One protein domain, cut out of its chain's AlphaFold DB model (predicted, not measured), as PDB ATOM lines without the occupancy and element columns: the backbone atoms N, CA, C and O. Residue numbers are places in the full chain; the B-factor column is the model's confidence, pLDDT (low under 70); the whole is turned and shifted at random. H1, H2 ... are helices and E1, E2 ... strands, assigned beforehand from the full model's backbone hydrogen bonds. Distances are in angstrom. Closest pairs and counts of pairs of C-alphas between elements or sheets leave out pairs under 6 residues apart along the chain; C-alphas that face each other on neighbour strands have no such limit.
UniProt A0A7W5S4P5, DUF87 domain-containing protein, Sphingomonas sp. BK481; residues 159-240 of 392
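AT A GLANCE: This is residues 159 to 240 of the 392 residues of the protein "DUF87 domain-containing protein" of Sphingomonas sp. BK481 (UniProt A0A7W5S4P5). With little regular structure, the domain has the helix H2 in the middle, the hairpin E1-E2 to one side and the long unnamed stretch 210 to 240 to the other; the short H1 follows the hairpin. The 82 printed residues hold two named strands, then two named helices, a mixed class with under half of the residues in named elements. The whole is only just loose, close to compact, with a radius of gyration of the C-alphas of 14.3 A and spans of 47 by 32 by 25 A.

HOW THE PARTS SIT: E1, residues 159 to 164, and E2, residues 172 to 176, form an antiparallel hairpin, with N 160 and O 175 2.9 A apart, within hydrogen-bond range. The closest C-alphas of E1 and H2, residues 195 to 209, are those of Ile 160 and Arg 205, 6.2 A apart. E2 and H2 are apart. H1, residues 177 to 182, is close to H2 but not clearly touching, about perpendicular at 75 degrees; C-alphas Val 177 and Ile 206 are closest, at 7.3 A. In H1 and H2, every O i to N i+4 pair is within hydrogen-bond range.

IN THESE COORDINATES: E1 begins at C-alpha 159 (126.992, -12.434, -41.008) and measures 13.8 A, E2 12.5 A and H1 8.4 A. H2 measures 21.1 A and ends at C-alpha 209 (125.758, -5.504, -45.690).

THE WHOLE: The C-alphas farthest apart, Pro 167 and Ser 238, are 47.2 A apart. The printed part has no cut. The link from H1 to H2 is long, and residues 181 to 186 and 188 to 194 stand free. No printed residue is under 70 in pLDDT.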
ATOM      1  N   ASN A 159     126.193 -11.439 -40.313       89.00
ATOM      2  CA  ASN A 159     126.992 -12.434 -41.008       89.00
ATOM      3  C   ASN A 159     126.917 -12.249 -42.529       89.00
ATOM      4  O   ASN A 159     125.961 -11.685 -43.058       89.00
ATOM      5  N   ILE A 160     127.956 -12.711 -43.222       90.44
ATOM      6  CA  ILE A 160     128.023 -12.746 -44.685       90.44
ATOM      7  C   ILE A 160     128.245 -14.180 -45.153       90.44
ATOM      8  O   ILE A 160     129.130 -14.873 -44.653       90.44
ATOM      9  N   ALA A 161     127.477 -14.618 -46.148       90.88
ATOM     10  CA  ALA A 161     127.694 -15.904 -46.797       90.88
ATOM     11  C   ALA A 161     128.792 -15.784 -47.869       90.88
ATOM     12  O   ALA A 161     128.670 -14.999 -48.816       90.88
ATOM     13  N   ILE A 162     129.858 -16.572 -47.725       91.44
ATOM     14  CA  ILE A 162     131.009 -16.593 -48.646       91.44
ATOM     15  C   ILE A 162     131.008 -17.798 -49.594       91.44
ATOM     16  O   ILE A 162     131.786 -17.838 -50.541       91.44
ATOM     17  N   GLY A 163     130.161 -18.792 -49.347       90.50
ATOM     18  CA  GLY A 163     130.120 -20.023 -50.128       90.50
ATOM     19  C   GLY A 163     129.332 -21.100 -49.402       90.50
ATOM     20  O   GLY A 163     128.436 -20.782 -48.623       90.50
ATOM     21  N   THR A 164     129.690 -22.359 -49.628       91.06
ATOM     22  CA  THR A 164     129.084 -23.520 -48.969       91.06
ATOM     23  C   THR A 164     130.140 -24.361 -48.261       91.06
ATOM     24  O   THR A 164     131.323 -24.330 -48.613       91.06
ATOM     25  N   VAL A 165     129.729 -25.094 -47.227       88.06
ATOM     26  CA  VAL A 165     130.628 -25.972 -46.470       88.06
ATOM     27  C   VAL A 165     130.748 -27.320 -47.180       88.06
ATOM     28  O   VAL A 165     129.774 -28.061 -47.287       88.06
ATOM     29  N   TYR A 166     131.949 -27.672 -47.642       85.00
ATOM     30  CA  TYR A 166     132.224 -29.004 -48.193       85.00
ATOM     31  C   TYR A 166     131.983 -30.095 -47.128       85.00
ATOM     32  O   TYR A 166     132.415 -29.899 -45.990       85.00
ATOM     33  N   PRO A 167     131.346 -31.242 -47.447       83.62
ATOM     34  CA  PRO A 167     130.954 -31.747 -48.774       83.62
ATOM     35  C   PRO A 167     129.527 -31.379 -49.219       83.62
ATOM     36  O   PRO A 167     129.057 -31.872 -50.243       83.62
ATOM     37  N   THR A 168     128.817 -30.542 -48.463       85.19
ATOM     38  CA  THR A 168     127.438 -30.152 -48.788       85.19
ATOM     39  C   THR A 168     127.380 -29.125 -49.919       85.19
ATOM     40  O   THR A 168     128.335 -28.389 -50.183       85.19
ATOM     41  N   THR A 169     126.227 -29.056 -50.584       82.88
ATOM     42  CA  THR A 169     125.948 -28.052 -51.627       82.88
ATOM     43  C   THR A 169     124.986 -26.963 -51.159       82.88
ATOM     44  O   THR A 169     124.822 -25.961 -51.847       82.88
ATOM     45  N   ASP A 170     124.376 -27.135 -49.988       85.00
ATOM     46  CA  ASP A 170     123.271 -26.323 -49.489       85.00
ATOM     47  C   ASP A 170     123.552 -25.657 -48.135       85.00
ATOM     48  O   ASP A 170     122.863 -24.696 -47.794       85.00
ATOM     49  N   VAL A 171     124.552 -26.105 -47.363       87.44
ATOM     50  CA  VAL A 171     124.890 -25.453 -46.089       87.44
ATOM     51  C   VAL A 171     125.765 -24.222 -46.350       87.44
ATOM     52  O   VAL A 171     126.898 -24.374 -46.823       87.44
ATOM     53  N   PRO A 172     125.289 -22.999 -46.040       87.06
ATOM     54  CA  PRO A 172     126.046 -21.783 -46.290       87.06
ATOM     55  C   PRO A 172     127.244 -21.673 -45.339       87.06
ATOM     56  O   PRO A 172     127.122 -21.802 -44.124       87.06
ATOM     57  N   ALA A 173     128.414 -21.374 -45.894       89.88
ATOM     58  CA  ALA A 173     129.580 -20.964 -45.128       89.88
ATOM     59  C   ALA A 173     129.458 -19.467 -44.816       89.88
ATOM     60  O   ALA A 173     129.618 -18.626 -45.707       89.88
ATOM     61  N   ALA A 174     129.163 -19.142 -43.558       89.81
ATOM     62  CA  ALA A 174     128.993 -17.771 -43.091       89.81
ATOM     63  C   ALA A 174     130.209 -17.266 -42.292       89.81
ATOM     64  O   ALA A 174     130.826 -18.007 -41.524       89.81
ATOM     65  N   LEU A 175     130.538 -15.983 -42.453       89.25
ATOM     66  CA  LEU A 175     131.519 -15.266 -41.640       89.25
ATOM     67  C   LEU A 175     130.826 -14.193 -40.802       89.25
ATOM     68  O   LEU A 175     130.054 -13.394 -41.328       89.25
ATOM     69  N   TYR A 176     131.155 -14.132 -39.513       89.50
ATOM     70  CA  TYR A 176     130.693 -13.067 -38.622       89.50
ATOM     71  C   TYR A 176     131.504 -11.789 -38.853       89.50
ATOM     72  O   TYR A 176     132.690 -11.736 -38.512       89.50
ATOM     73  N   VAL A 177     130.864 -10.761 -39.416       88.75
ATOM     74  CA  VAL A 177     131.545  -9.534 -39.869       88.75
ATOM     75  C   VAL A 177     132.122  -8.752 -38.691       88.75
ATOM     76  O   VAL A 177     133.306  -8.422 -38.703       88.75
ATOM     77  N   ASP A 178     131.340  -8.544 -37.632       87.62
ATOM     78  CA  ASP A 178     131.774  -7.749 -36.473       87.62
ATOM     79  C   ASP A 178     132.984  -8.367 -35.763       87.62
ATOM     80  O   ASP A 178     133.948  -7.683 -35.416       87.62
ATOM     81  N   ALA A 179     132.972  -9.690 -35.586       86.19
ATOM     82  CA  ALA A 179     134.075 -10.407 -34.952       86.19
ATOM     83  C   ALA A 179     135.352 -10.371 -35.806       86.19
ATOM     84  O   ALA A 179     136.456 -10.302 -35.260       86.19
ATOM     85  N   MET A 180     135.197 -10.418 -37.130       87.69
ATOM     86  CA  MET A 180     136.289 -10.381 -38.097       87.69
ATOM     87  C   MET A 180     136.928  -8.990 -38.188       87.69
ATOM     88  O   MET A 180     138.154  -8.874 -38.151       87.69
ATOM     89  N   LEU A 181     136.115  -7.932 -38.268       87.56
ATOM     90  CA  LEU A 181     136.601  -6.554 -38.338       87.56
ATOM     91  C   LEU A 181     137.173  -6.078 -36.995       87.56
ATOM     92  O   LEU A 181     138.163  -5.350 -36.981       87.56
ATOM     93  N   GLY A 182     136.616  -6.533 -35.868       88.19
ATOM     94  CA  GLY A 182     137.053  -6.118 -34.533       88.19
ATOM     95  C   GLY A 182     138.386  -6.710 -34.055       88.19
ATOM     96  O   GLY A 182     139.001  -6.150 -33.152       88.19
ATOM     97  N   LYS A 183     138.848  -7.835 -34.622       87.62
ATOM     98  CA  LYS A 183     140.065  -8.543 -34.162       87.62
ATOM     99  C   LYS A 183     141.223  -8.525 -35.159       87.62
ATOM    100  O   LYS A 183     142.252  -9.141 -34.888       87.62
ATOM    101  N   HIS A 184     141.056  -7.814 -36.276       89.25
ATOM    102  CA  HIS A 184     141.867  -7.959 -37.485       89.25
ATOM    103  C   HIS A 184     141.859  -9.402 -38.018       89.25
ATOM    104  O   HIS A 184     141.614 -10.377 -37.308       89.25
ATOM    105  N   PHE A 185     142.135  -9.568 -39.305       91.69
ATOM    106  CA  PHE A 185     142.215 -10.892 -39.909       91.69
ATOM    107  C   PHE A 185     143.315 -10.926 -40.963       91.69
ATOM    108  O   PHE A 185     143.712  -9.897 -41.507       91.69
ATOM    109  N   ALA A 186     143.796 -12.130 -41.254       92.00
ATOM    110  CA  ALA A 186     144.759 -12.378 -42.312       92.00
ATOM    111  C   ALA A 186     144.202 -13.437 -43.264       92.00
ATOM    112  O   ALA A 186     143.754 -14.496 -42.827       92.00
ATOM    113  N   LEU A 187     144.260 -13.157 -44.566       91.19
ATOM    114  CA  LEU A 187     143.940 -14.124 -45.609       91.19
ATOM    115  C   LEU A 187     145.242 -14.702 -46.171       91.19
ATOM    116  O   LEU A 187     146.018 -14.003 -46.822       91.19
ATOM    117  N   VAL A 188     145.487 -15.984 -45.908       92.62
ATOM    118  CA  VAL A 188     146.740 -16.670 -46.253       92.62
ATOM    119  C   VAL A 188     146.447 -17.841 -47.182       92.62
ATOM    120  O   VAL A 188     145.450 -18.537 -47.040       92.62
ATOM    121  N   GLY A 189     147.330 -18.065 -48.150       91.50
ATOM    122  CA  GLY A 189     147.198 -19.128 -49.140       91.50
ATOM    123  C   GLY A 189     148.354 -19.099 -50.134       91.50
ATOM    124  O   GLY A 189     148.976 -18.055 -50.355       91.50
ATOM    125  N   SER A 190     148.652 -20.233 -50.767       92.12
ATOM    126  CA  SER A 190     149.677 -20.299 -51.820       92.12
ATOM    127  C   SER A 190     149.257 -19.499 -53.065       92.12
ATOM    128  O   SER A 190     148.102 -19.080 -53.208       92.12
ATOM    129  N   THR A 191     150.182 -19.210 -53.975       88.25
ATOM    130  CA  THR A 191     149.852 -18.595 -55.272       88.25
ATOM    131  C   THR A 191     148.874 -19.485 -56.040       88.25
ATOM    132  O   THR A 191     149.094 -20.687 -56.128       88.25
ATOM    133  N   GLY A 192     147.787 -18.910 -56.566       86.12
ATOM    134  CA  GLY A 192     146.755 -19.657 -57.301       86.12
ATOM    135  C   GLY A 192     145.650 -20.298 -56.447       86.12
ATOM    136  O   GLY A 192     144.726 -20.870 -57.003       86.12
ATOM    137  N   THR A 193     145.681 -20.164 -55.116       89.94
ATOM    138  CA  THR A 193     144.633 -20.715 -54.217       89.94
ATOM    139  C   THR A 193     143.375 -19.846 -54.097       89.94
ATOM    140  O   THR A 193     142.510 -20.128 -53.279       89.94
ATOM    141  N   GLY A 194     143.267 -18.771 -54.884       90.25
ATOM    142  CA  GLY A 194     142.088 -17.899 -54.878       90.25
ATOM    143  C   GLY A 194     142.070 -16.815 -53.794       90.25
ATOM    144  O   GLY A 194     141.004 -16.284 -53.510       90.25
ATOM    145  N   LYS A 195     143.220 -16.439 -53.208       92.44
ATOM    146  CA  LYS A 195     143.303 -15.347 -52.210       92.44
ATOM    147  C   LYS A 195     142.628 -14.054 -52.680       92.44
ATOM    148  O   LYS A 195     141.761 -13.544 -51.982       92.44
ATOM    149  N   SER A 196     142.999 -13.540 -53.853       90.19
ATOM    150  CA  SER A 196     142.460 -12.271 -54.353       90.19
ATOM    151  C   SER A 196     140.965 -12.377 -54.666       90.19
ATOM    152  O   SER A 196     140.192 -11.485 -54.333       90.19
ATOM    153  N   THR A 197     140.518 -13.518 -55.193       91.88
ATOM    154  CA  THR A 197     139.095 -13.800 -55.433       91.88
ATOM    155  C   THR A 197     138.292 -13.843 -54.132       91.88
ATOM    156  O   THR A 197     137.235 -13.224 -54.044       91.88
ATOM    157  N   ALA A 198     138.800 -14.529 -53.105       92.19
ATOM    158  CA  ALA A 198     138.154 -14.607 -51.800       92.19
ATOM    159  C   ALA A 198     138.124 -13.241 -51.100       92.19
ATOM    160  O   ALA A 198     137.092 -12.864 -50.551       92.19
ATOM    161  N   ALA A 199     139.216 -12.472 -51.164       92.19
ATOM    162  CA  ALA A 199     139.259 -11.112 -50.632       92.19
ATOM    163  C   ALA A 199     138.225 -10.208 -51.320       92.19
ATOM    164  O   ALA A 199     137.456  -9.540 -50.634       92.19
ATOM    165  N   ALA A 200     138.154 -10.232 -52.654       91.81
ATOM    166  CA  ALA A 200     137.171  -9.456 -53.400       91.81
ATOM    167  C   ALA A 200     135.734  -9.836 -53.007       91.81
ATOM    168  O   ALA A 200     134.939  -8.961 -52.674       91.81
ATOM    169  N   LEU A 201     135.423 -11.138 -52.967       92.56
ATOM    170  CA  LEU A 201     134.107 -11.643 -52.574       92.56
ATOM    171  C   LEU A 201     133.704 -11.170 -51.173       92.56
ATOM    172  O   LEU A 201     132.609 -10.646 -50.993       92.56
ATOM    173  N   ILE A 202     134.591 -11.340 -50.189       92.56
ATOM    174  CA  ILE A 202     134.332 -10.933 -48.806       92.56
ATOM    175  C   ILE A 202     134.039  -9.435 -48.741       92.56
ATOM    176  O   ILE A 202     133.052  -9.028 -48.136       92.56
ATOM    177  N   LEU A 203     134.867  -8.610 -49.381       91.19
ATOM    178  CA  LEU A 203     134.725  -7.159 -49.320       91.19
ATOM    179  C   LEU A 203     133.463  -6.669 -50.036       91.19
ATOM    180  O   LEU A 203     132.783  -5.802 -49.496       91.19
ATOM    181  N   HIS A 204     133.087  -7.258 -51.178       91.19
ATOM    182  CA  HIS A 204     131.798  -6.969 -51.815       91.19
ATOM    183  C   HIS A 204     130.628  -7.255 -50.872       91.19
ATOM    184  O   HIS A 204     129.773  -6.396 -50.683       91.19
ATOM    185  N   ARG A 205     130.630  -8.416 -50.202       91.75
ATOM    186  CA  ARG A 205     129.576  -8.771 -49.241       91.75
ATOM    187  C   ARG A 205     129.536  -7.848 -48.025       91.75
ATOM    188  O   ARG A 205     128.452  -7.556 -47.532       91.75
ATOM    189  N   ILE A 206     130.690  -7.383 -47.544       91.25
ATOM    190  CA  ILE A 206     130.753  -6.400 -46.452       91.25
ATOM    191  C   ILE A 206     130.148  -5.066 -46.903       91.25
ATOM    192  O   ILE A 206     129.354  -4.494 -46.162       91.25
ATOM    193  N   CYS A 207     130.472  -4.592 -48.109       89.62
ATOM    194  CA  CYS A 207     129.888  -3.368 -48.662       89.62
ATOM    195  C   CYS A 207     128.367  -3.483 -48.855       89.62
ATOM    196  O   CYS A 207     127.652  -2.524 -48.574       89.62
ATOM    197  N   ASP A 208     127.871  -4.648 -49.289       89.44
ATOM    198  CA  ASP A 208     126.431  -4.904 -49.438       89.44
ATOM    199  C   ASP A 208     125.705  -4.881 -48.082       89.44
ATOM    200  O   ASP A 208     124.608  -4.335 -47.969       89.44
ATOM    201  N   LEU A 209     126.318  -5.464 -47.043       89.25
ATOM    202  CA  LEU A 209     125.758  -5.504 -45.690       89.25
ATOM    203  C   LEU A 209     125.796  -4.127 -45.006       89.25
ATOM    204  O   LEU A 209     124.864  -3.760 -44.291       89.25
ATOM    205  N   ALA A 210     126.878  -3.373 -45.206       88.69
ATOM    206  CA  ALA A 210     127.130  -2.089 -44.567       88.69
ATOM    207  C   ALA A 210     127.397  -0.997 -45.622       88.69
ATOM    208  O   ALA A 210     128.553  -0.635 -45.851       88.69
ATOM    209  N   PRO A 211     126.349  -0.394 -46.219       85.69
ATOM    210  CA  PRO A 211     126.504   0.608 -47.280       85.69
ATOM    211  C   PRO A 211     127.159   1.916 -46.807       85.69
ATOM    212  O   PRO A 211     127.651   2.694 -47.616       85.69
ATOM    213  N   GLN A 212     127.164   2.162 -45.494       88.06
ATOM    214  CA  GLN A 212     127.858   3.293 -44.862       88.06
ATOM    215  C   GLN A 212     129.291   2.932 -44.425       88.06
ATOM    216  O   GLN A 212     129.981   3.743 -43.812       88.06
ATOM    217  N   GLY A 213     129.733   1.696 -44.675       85.88
ATOM    218  CA  GLY A 213     131.075   1.234 -44.361       85.88
ATOM    219  C   GLY A 213     132.096   1.784 -45.354       85.88
ATOM    220  O   GLY A 213     131.888   1.754 -46.565       85.88
ATOM    221  N   HIS A 214     133.232   2.256 -44.843       89.00
ATOM    222  CA  HIS A 214     134.343   2.716 -45.671       89.00
ATOM    223  C   HIS A 214     135.503   1.729 -45.589       89.00
ATOM    224  O   HIS A 214     136.027   1.454 -44.510       89.00
ATOM    225  N   ILE A 215     135.916   1.219 -46.747       89.81
ATOM    226  CA  ILE A 215     137.044   0.300 -46.879       89.81
ATOM    227  C   ILE A 215     138.110   0.996 -47.718       89.81
ATOM    228  O   ILE A 215     137.856   1.392 -48.853       89.81
ATOM    229  N   VAL A 216     139.313   1.128 -47.162       91.12
ATOM    230  CA  VAL A 216     140.488   1.602 -47.900       91.12
ATOM    231  C   VAL A 216     141.337   0.394 -48.257       91.12
ATOM    232  O   VAL A 216     141.822  -0.318 -47.378       91.12
ATOM    233  N   MET A 217     141.512   0.161 -49.555       89.56
ATOM    234  CA  MET A 217     142.330  -0.927 -50.075       89.56
ATOM    235  C   MET A 217     143.623  -0.375 -50.667       89.56
ATOM    236  O   MET A 217     143.597   0.502 -51.527       89.56
ATOM    237  N   ILE A 218     144.754  -0.927 -50.230       90.75
ATOM    238  CA  ILE A 218     146.067  -0.650 -50.813       90.75
ATOM    239  C   ILE A 218     146.413  -1.819 -51.730       90.75
ATOM    240  O   ILE A 218     146.733  -2.909 -51.257       90.75
ATOM    241  N   ASP A 219     146.333  -1.587 -53.037       90.31
ATOM    242  CA  ASP A 219     146.550  -2.605 -54.061       90.31
ATOM    243  C   ASP A 219     147.826  -2.313 -54.873       90.31
ATOM    244  O   ASP A 219     147.780  -1.594 -55.872       90.31
ATOM    245  N   PRO A 220     148.992  -2.850 -54.467       86.44
ATOM    246  CA  PRO A 220     150.249  -2.608 -55.173       86.44
ATOM    247  C   PRO A 220     150.327  -3.310 -56.536       86.44
ATOM    248  O   PRO A 220     151.187  -2.962 -57.348       86.44
ATOM    249  N   HIS A 221     149.484  -4.317 -56.780       85.62
ATOM    250  CA  HIS A 221     149.506  -5.115 -58.006       85.62
ATOM    251  C   HIS A 221     148.409  -4.716 -59.000       85.62
ATOM    252  O   HIS A 221     148.512  -5.069 -60.173       85.62
ATOM    253  N   GLY A 222     147.408  -3.947 -58.568       83.62
ATOM    254  CA  GLY A 222     146.293  -3.516 -59.408       83.62
ATOM    255  C   GLY A 222     145.309  -4.645 -59.737       83.62
ATOM    256  O   GLY A 222     144.625  -4.577 -60.756       83.62
ATOM    257  N   GLU A 223     145.253  -5.696 -58.915       85.44
ATOM    258  CA  GLU A 223     144.388  -6.864 -59.131       85.44
ATOM    259  C   GLU A 223     142.903  -6.568 -58.860       85.44
ATOM    260  O   GLU A 223     142.030  -7.223 -59.429       85.44
ATOM    261  N   TYR A 224     142.599  -5.586 -58.007       88.50
ATOM    262  CA  TYR A 224     141.248  -5.353 -57.488       88.50
ATOM    263  C   TYR A 224     140.515  -4.187 -58.156       88.50
ATOM    264  O   TYR A 224     139.293  -4.093 -58.043       88.50
ATOM    265  N   ALA A 225     141.221  -3.318 -58.883       84.56
ATOM    266  CA  ALA A 225     140.629  -2.139 -59.519       84.56
ATOM    267  C   ALA A 225     139.436  -2.494 -60.432       84.56
ATOM    268  O   ALA A 225     138.412  -1.818 -60.410       84.56
ATOM    269  N   ALA A 226     139.538  -3.595 -61.182       85.31
ATOM    270  CA  ALA A 226     138.455  -4.068 -62.042       85.31
ATOM    271  C   ALA A 226     137.258  -4.633 -61.254       85.31
ATOM    272  O   ALA A 226     136.123  -4.503 -61.704       85.31
ATOM    273  N   ALA A 227     137.495  -5.238 -60.085       85.88
ATOM    274  CA  ALA A 227     136.438  -5.824 -59.260       85.88
ATOM    275  C   ALA A 227     135.563  -4.744 -58.600       85.88
ATOM    276  O   ALA A 227     134.345  -4.885 -58.544       85.88
ATOM    277  N   PHE A 228     136.161  -3.630 -58.168       87.44
ATOM    278  CA  PHE A 228     135.459  -2.565 -57.438       87.44
ATOM    279  C   PHE A 228     135.085  -1.343 -58.288       87.44
ATOM    280  O   PHE A 228     134.686  -0.321 -57.734       87.44
ATOM    281  N   GLY A 229     135.161  -1.430 -59.619       81.56
ATOM    282  CA  GLY A 229     134.931  -0.283 -60.507       81.56
ATOM    283  C   GLY A 229     133.544   0.366 -60.389       81.56
ATOM    284  O   GLY A 229     133.406   1.555 -60.658       81.56
ATOM    285  N   THR A 230     132.520  -0.382 -59.969       82.12
ATOM    286  CA  THR A 230     131.148   0.127 -59.785       82.12
ATOM    287  C   THR A 230     130.855   0.620 -58.369       82.12
ATOM    288  O   THR A 230     129.970   1.451 -58.187       82.12
ATOM    289  N   ASN A 231     131.576   0.109 -57.367       80.19
ATOM    290  CA  ASN A 231     131.253   0.284 -55.945       80.19
ATOM    291  C   ASN A 231     132.320   1.078 -55.172       80.19
ATOM    292  O   ASN A 231     132.191   1.240 -53.962       80.19
ATOM    293  N   GLY A 232     133.373   1.561 -55.834       83.31
ATOM    294  CA  GLY A 232     134.473   2.267 -55.185       83.31
ATOM    295  C   GLY A 232     135.083   3.367 -56.046       83.31
ATOM    296  O   GLY A 232     134.924   3.405 -57.264       83.31
ATOM    297  N   ALA A 233     135.809   4.272 -55.390       85.62
ATOM    298  CA  ALA A 233     136.653   5.255 -56.052       85.62
ATOM    299  C   ALA A 233     138.071   4.689 -56.187       85.62
ATOM    300  O   ALA A 233     138.697   4.315 -55.196       85.62
ATOM    301  N   ILE A 234     138.578   4.621 -57.418       87.38
ATOM    302  CA  ILE A 234     139.930   4.132 -57.686       87.38
ATOM    303  C   ILE A 234     140.882   5.321 -57.661       87.38
ATOM    304  O   ILE A 234     140.762   6.238 -58.477       87.38
ATOM    305  N   HIS A 235     141.847   5.276 -56.744       87.56
ATOM    306  CA  HIS A 235     142.890   6.283 -56.645       87.56
ATOM    307  C   HIS A 235     144.252   5.742 -57.100       87.56
ATOM    308  O   HIS A 235     144.756   4.770 -56.546       87.56
ATOM    309  N   ASP A 236     144.845   6.382 -58.104       84.81
ATOM    310  CA  ASP A 236     146.159   6.083 -58.668       84.81
ATOM    311  C   ASP A 236     147.135   7.257 -58.456       84.81
ATOM    312  O   ASP A 236     146.797   8.288 -57.881       84.81
ATOM    313  N   VAL A 237     148.372   7.135 -58.945       83.44
ATOM    314  CA  VAL A 237     149.388   8.201 -58.814       83.44
ATOM    315  C   VAL A 237     148.975   9.499 -59.528       83.44
ATOM    316  O   VAL A 237     149.484  10.569 -59.198       83.44
ATOM    317  N   SER A 238     148.079   9.428 -60.516       84.19
ATOM    318  CA  SER A 238     147.651  10.591 -61.294       84.19
ATOM    319  C   SER A 238     146.545  11.392 -60.605       84.19
ATOM    320  O   SER A 238     146.489  12.613 -60.764       84.19
ATOM    321  N   ASN A 239     145.695  10.731 -59.816       86.69
ATOM    322  CA  ASN A 239     144.516  11.338 -59.204       86.69
ATOM    323  C   ASN A 239     144.588  11.431 -57.665       86.69
ATOM    324  O   ASN A 239     143.809  12.180 -57.070       86.69
ATOM    325  N   LEU A 240     145.511  10.710 -57.015       85.38
ATOM    326  CA  LEU A 240     145.652  10.706 -55.563       85.38
ATOM    327  C   LEU A 240     146.315  12.005 -55.107       85.38
ATOM    328  O   LEU A 240     147.537  12.155 -55.089       85.38
TER     329      LEU A 240